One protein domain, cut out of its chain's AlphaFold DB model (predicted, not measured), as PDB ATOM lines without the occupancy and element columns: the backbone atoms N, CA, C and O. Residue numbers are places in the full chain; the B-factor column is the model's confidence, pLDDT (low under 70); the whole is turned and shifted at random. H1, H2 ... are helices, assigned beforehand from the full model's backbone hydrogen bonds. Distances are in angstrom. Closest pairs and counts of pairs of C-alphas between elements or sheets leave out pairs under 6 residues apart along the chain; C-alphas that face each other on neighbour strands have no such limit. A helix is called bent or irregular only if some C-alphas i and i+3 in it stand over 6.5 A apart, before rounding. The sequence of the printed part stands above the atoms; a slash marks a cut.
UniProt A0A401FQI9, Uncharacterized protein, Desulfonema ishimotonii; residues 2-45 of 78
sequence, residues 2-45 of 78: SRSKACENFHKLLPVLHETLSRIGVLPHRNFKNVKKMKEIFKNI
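AT A GLANCE: This is residues 2 to 45 of the 78 residues of an uncharacterized protein of Desulfonema ishimotonii (UniProt A0A401FQI9). A bent helix, H1, and a short helix, H2, lie toward opposite ends of a stretched-out shape, with a long link strung between them and no packed core. The printed part has 44 residues, with two named helices in the order H1, H2 and no named strand; the class is all helix. It is extended, with a radius of gyration of the C-alphas of 15.2 A, and spans 42 by 21 by 16 A.

HOW THE PARTS SIT: H1, residues 5 to 23, was assigned as one helix by its hydrogen bonds, but is bent: C-alphas 12 and 15 are 7.0 A apart. Its arms H1a, residues 5 to 12, and H1b, residues 15 to 23, stand at a steep tilt of 45 degrees. H2, residues 35 to 41, is apart from both arms. In H1a, H1b and H2 every O i to N i+4 pair is within hydrogen-bond range.

IN THESE COORDINATES: H1a begins at C-alpha 5, (155.507, 129.325, 91.844), and is 10.6 A long. H1b is 12.2 A long. H2, 10.1 A long, ends at C-alpha 41, (156.900, 95.572, 76.758).

THE WHOLE: The C-alphas farthest apart, of Ser 2 and Asn 44, are 43.7 A apart. The printed part has no cut. The link from H1 to H2, 11 residues, is long. Residue 2 is under 70 in pLDDT.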
ATOM      1  N   SER A   2     149.384 127.195  99.327       55.22
ATOM      2  CA  SER A   2     150.093 127.709  98.150       55.22
ATOM      3  C   SER A   2     151.558 127.279  98.237       55.22
ATOM      4  O   SER A   2     152.284 127.724  99.124       55.22
ATOM      5  N   ARG A   3     151.967 126.331  97.387       74.00
ATOM      6  CA  ARG A   3     153.380 125.975  97.196       74.00
ATOM      7  C   ARG A   3     154.044 127.013  96.280       74.00
ATOM      8  O   ARG A   3     153.353 127.812  95.657       74.00
ATOM      9  N   SER A   4     155.380 127.014  96.218       92.06
ATOM     10  CA  SER A   4     156.174 127.926  95.375       92.06
ATOM     11  C   SER A   4     155.644 128.023  93.937       92.06
ATOM     12  O   SER A   4     155.002 127.096  93.436       92.06
ATOM     13  N   LYS A   5     155.973 129.112  93.226       92.88
ATOM     14  CA  LYS A   5     155.507 129.325  91.844       92.88
ATOM     15  C   LYS A   5     155.848 128.162  90.905       92.88
ATOM     16  O   LYS A   5     155.052 127.810  90.041       92.88
ATOM     17  N   ALA A   6     156.989 127.513  91.131       93.38
ATOM     18  CA  ALA A   6     157.384 126.303  90.417       93.38
ATOM     19  C   ALA A   6     156.371 125.155  90.586       93.38
ATOM     20  O   ALA A   6     156.005 124.509  89.608       93.38
ATOM     21  N   CYS A   7     155.875 124.920  91.805       94.06
ATOM     22  CA  CYS A   7     154.890 123.871  92.071       94.06
ATOM     23  C   CYS A   7     153.543 124.174  91.400       94.06
ATOM     24  O   CYS A   7     152.921 123.276  90.837       94.06
ATOM     25  N   GLU A   8     153.097 125.430  91.445       93.88
ATOM     26  CA  GLU A   8     151.866 125.859  90.773       93.88
ATOM     27  C   GLU A   8     151.962 125.636  89.255       93.88
ATOM     28  O   GLU A   8     151.082 125.013  88.660       93.88
ATOM     29  N   ASN A   9     153.061 126.084  88.642       94.56
ATOM     30  CA  ASN A   9     153.302 125.918  87.211       94.56
ATOM     31  C   ASN A   9     153.387 124.438  86.816       94.56
ATOM     32  O   ASN A   9     152.823 124.054  85.795       94.56
ATOM     33  N   PHE A  10     154.023 123.597  87.638       95.00
ATOM     34  CA  PHE A  10     154.067 122.153  87.409       95.00
ATOM     35  C   PHE A  10     152.659 121.558  87.312       95.00
ATOM     36  O   PHE A  10     152.342 120.888  86.333       95.00
ATOM     37  N   HIS A  11     151.788 121.843  88.282       94.44
ATOM     38  CA  HIS A  11     150.420 121.318  88.265       94.44
ATOM     39  C   HIS A  11     149.586 121.863  87.100       94.44
ATOM     40  O   HIS A  11     148.773 121.123  86.551       94.44
ATOM     41  N   LYS A  12     149.809 123.119  86.693       95.38
ATOM     42  CA  LYS A  12     149.144 123.720  85.527       95.38
ATOM     43  C   LYS A  12     149.572 123.086  84.203       95.38
ATOM     44  O   LYS A  12     148.736 122.899  83.328       95.38
ATOM     45  N   LEU A  13     150.856 122.766  84.049       97.06
ATOM     46  CA  LEU A  13     151.422 122.273  82.787       97.06
ATOM     47  C   LEU A  13     151.402 120.743  82.663       97.06
ATOM     48  O   LEU A  13     151.443 120.219  81.550       97.06
ATOM     49  N   LEU A  14     151.302 120.014  83.778       96.12
ATOM     50  CA  LEU A  14     151.274 118.550  83.792       96.12
ATOM     51  C   LEU A  14     150.187 117.935  82.881       96.12
ATOM     52  O   LEU A  14     150.515 116.980  82.173       96.12
ATOM     53  N   PRO A  15     148.937 118.441  82.830       97.25
ATOM     54  CA  PRO A  15     147.921 117.899  81.925       97.25
ATOM     55  C   PRO A  15     148.295 118.035  80.443       97.25
ATOM     56  O   PRO A  15     148.117 117.089  79.681       97.25
ATOM     57  N   VAL A  16     148.882 119.172  80.051       97.62
ATOM     58  CA  VAL A  16     149.323 119.438  78.668       97.62
ATOM     59  C   VAL A  16     150.455 118.493  78.272       97.62
ATOM     60  O   VAL A  16     150.439 117.909  77.186       97.62
ATOM     61  N   LEU A  17     151.419 118.291  79.175       96.38
ATOM     62  CA  LEU A  17     152.493 117.319  78.977       96.38
ATOM     63  C   LEU A  17     151.924 115.906  78.812       96.38
ATOM     64  O   LEU A  17     152.277 115.206  77.867       96.38
ATOM     65  N   HIS A  18     151.023 115.495  79.706       96.19
ATOM     66  CA  HIS A  18     150.403 114.175  79.659       96.19
ATOM     67  C   HIS A  18     149.660 113.935  78.340       96.19
ATOM     68  O   HIS A  18     149.837 112.892  77.711       96.19
ATOM     69  N   GLU A  19     148.853 114.900  77.898       97.19
ATOM     70  CA  GLU A  19     148.139 114.814  76.627       97.19
ATOM     71  C   GLU A  19     149.102 114.717  75.439       97.19
ATOM     72  O   GLU A  19     148.923 113.861  74.575       97.19
ATOM     73  N   THR A  20     150.158 115.529  75.426       97.38
ATOM     74  CA  THR A  20     151.170 115.502  74.364       97.38
ATOM     75  C   THR A  20     151.852 114.137  74.283       97.38
ATOM     76  O   THR A  20     151.897 113.542  73.209       97.38
ATOM     77  N   LEU A  21     152.315 113.602  75.419       96.94
ATOM     78  CA  LEU A  21     152.961 112.286  75.494       96.94
ATOM     79  C   LEU A  21     152.023 111.151  75.064       96.94
ATOM     80  O   LEU A  21     152.462 110.200  74.418       96.94
ATOM     81  N   SER A  22     150.737 111.258  75.409       95.56
ATOM     82  CA  SER A  22     149.704 110.312  74.981       95.56
ATOM     83  C   SER A  22     149.504 110.354  73.464       95.56
ATOM     84  O   SER A  22     149.537 109.314  72.810       95.56
ATOM     85  N   ARG A  23     149.375 111.558  72.885       97.00
ATOM     86  CA  ARG A  23     149.175 111.763  71.440       97.00
ATOM     87  C   ARG A  23     150.340 111.239  70.602       97.00
ATOM     88  O   ARG A  23     150.102 110.650  69.555       97.00
ATOM     89  N   ILE A  24     151.580 111.425  71.058       97.19
ATOM     90  CA  ILE A  24     152.775 110.924  70.353       97.19
ATOM     91  C   ILE A  24     153.115 109.466  70.704       97.19
ATOM     92  O   ILE A  24     154.098 108.930  70.203       97.19
ATOM     93  N   GLY A  25     152.327 108.818  71.569       93.31
ATOM     94  CA  GLY A  25     152.484 107.401  71.898       93.31
ATOM     95  C   GLY A  25     153.704 107.056  72.758       93.31
ATOM     96  O   GLY A  25     154.083 105.889  72.816       93.31
ATOM     97  N   VAL A  26     154.314 108.031  73.443       92.19
ATOM     98  CA  VAL A  26     155.516 107.822  74.286       92.19
ATOM     99  C   VAL A  26     155.237 107.960  75.785       92.19
ATOM    100  O   VAL A  26     156.154 108.110  76.592       92.19
ATOM    101  N   LEU A  27     153.963 107.925  76.188       92.69
ATOM    102  CA  LEU A  27     153.587 107.989  77.596       92.69
ATOM    103  C   LEU A  27     154.184 106.789  78.366       92.69
ATOM    104  O   LEU A  27     153.937 105.636  77.998       92.69
ATOM    105  N   PRO A  28     154.952 107.024  79.445       88.25
ATOM    106  CA  PRO A  28     155.620 105.946  80.159       88.25
ATOM    107  C   PRO A  28     154.618 105.056  80.901       88.25
ATOM    108  O   PRO A  28     153.684 105.528  81.557       88.25
ATOM    109  N   HIS A  29     154.856 103.744  80.860       87.88
ATOM    110  CA  HIS A  29     154.106 102.783  81.665       87.88
ATOM    111  C   HIS A  29     154.450 102.961  83.147       87.88
ATOM    112  O   HIS A  29     155.590 102.761  83.552       87.88
ATOM    113  N   ARG A  30     153.453 103.320  83.968       86.56
ATOM    114  CA  ARG A  30     153.660 103.548  85.409       86.56
ATOM    115  C   ARG A  30     153.660 102.260  86.227       86.56
ATOM    116  O   ARG A  30     154.461 102.132  87.138       86.56
ATOM    117  N   ASN A  31     152.757 101.331  85.907       86.44
ATOM    118  CA  ASN A  31     152.553 100.090  86.654       86.44
ATOM    119  C   ASN A  31     152.321  98.918  85.695       86.44
ATOM    120  O   ASN A  31     151.612  99.052  84.694       86.44
ATOM    121  N   PHE A  32     152.838  97.743  86.051       88.88
ATOM    122  CA  PHE A  32     152.576  96.492  85.340       88.88
ATOM    123  C   PHE A  32     151.683  95.588  86.193       88.88
ATOM    124  O   PHE A  32     151.933  95.408  87.379       88.88
ATOM    125  N   LYS A  33     150.649  94.988  85.587       89.94
ATOM    126  CA  LYS A  33     149.746  94.050  86.287       89.94
ATOM    127  C   LYS A  33     150.450  92.757  86.713       89.94
ATOM    128  O   LYS A  33     150.042  92.125  87.676       89.94
ATOM    129  N   ASN A  34     151.456  92.332  85.950       92.19
ATOM    130  CA  ASN A  34     152.259  91.144  86.219       92.19
ATOM    131  C   ASN A  34     153.599  91.217  85.469       92.19
ATOM    132  O   ASN A  34     153.780  92.026  84.554       92.19
ATOM    133  N   VAL A  35     154.519  90.325  85.843       90.06
ATOM    134  CA  VAL A  35     155.872  90.238  85.267       90.06
ATOM    135  C   VAL A  35     155.845  89.876  83.778       90.06
ATOM    136  O   VAL A  35     156.680  90.361  83.021       90.06
ATOM    137  N   LYS A  36     154.881  89.062  83.325       92.75
ATOM    138  CA  LYS A  36     154.774  88.668  81.910       92.75
ATOM    139  C   LYS A  36     154.562  89.889  81.010       92.75
ATOM    140  O   LYS A  36     155.313  90.078  80.059       92.75
ATOM    141  N   LYS A  37     153.614  90.760  81.367       90.06
ATOM    142  CA  LYS A  37     153.320  91.989  80.616       90.06
ATOM    143  C   LYS A  37     154.494  92.971  80.618       90.06
ATOM    144  O   LYS A  37     154.733  93.640  79.620       90.06
ATOM    145  N   MET A  38     155.236  93.041  81.725       89.50
ATOM    146  CA  MET A  38     156.481  93.807  81.785       89.50
ATOM    147  C   MET A  38     157.480  93.273  80.748       89.50
ATOM    148  O   MET A  38     157.909  94.023  79.877       89.50
ATOM    149  N   LYS A  39     157.783  91.969  80.775       89.75
ATOM    150  CA  LYS A  39     158.723  91.342  79.830       89.75
ATOM    151  C   LYS A  39     158.327  91.551  78.365       89.75
ATOM    152  O   LYS A  39     159.195  91.817  77.545       89.75
ATOM    153  N   GLU A  40     157.038  91.474  78.039       90.88
ATOM    154  CA  GLU A  40     156.541  91.729  76.678       90.88
ATOM    155  C   GLU A  40     156.805  93.165  76.205       90.88
ATOM    156  O   GLU A  40     157.170  93.364  75.048       90.88
ATOM    157  N   ILE A  41     156.654  94.158  77.085       88.44
ATOM    158  CA  ILE A  41     156.900  95.572  76.758       88.44
ATOM    159  C   ILE A  41     158.399  95.845  76.586       88.44
ATOM    160  O   ILE A  41     158.789  96.570  75.675       88.44
ATOM    161  N   PHE A  42     159.241  95.224  77.412       89.94
ATOM    162  CA  PHE A  42     160.696  95.392  77.349       89.94
ATOM    163  C   PHE A  42     161.395  94.464  76.342       89.94
ATOM    164  O   PHE A  42     162.613  94.515  76.232       89.94
ATOM    165  N   LYS A  43     160.667  93.637  75.580       91.06
ATOM    166  CA  LYS A  43     161.263  92.588  74.726       91.06
ATOM    167  C   LYS A  43     162.277  93.098  73.688       91.06
ATOM    168  O   LYS A  43     163.163  92.352  73.300       91.06
ATOM    169  N   ASN A  44     162.121  94.346  73.242       89.12
ATOM    170  CA  ASN A  44     162.971  94.987  72.233       89.12
ATOM    171  C   ASN A  44     163.968  95.984  72.850       89.12
ATOM    172  O   ASN A  44     164.590  96.756  72.128       89.12
ATOM    173  N   ILE A  45     164.072  96.026  74.180       88.88
ATOM    174  CA  ILE A  45     165.001  96.899  74.891       88.88
ATOM    175  C   ILE A  45     166.242  96.070  75.212       88.88
ATOM    176  O   ILE A  45     166.182  95.135  76.006       88.88
TER     177      ILE A  45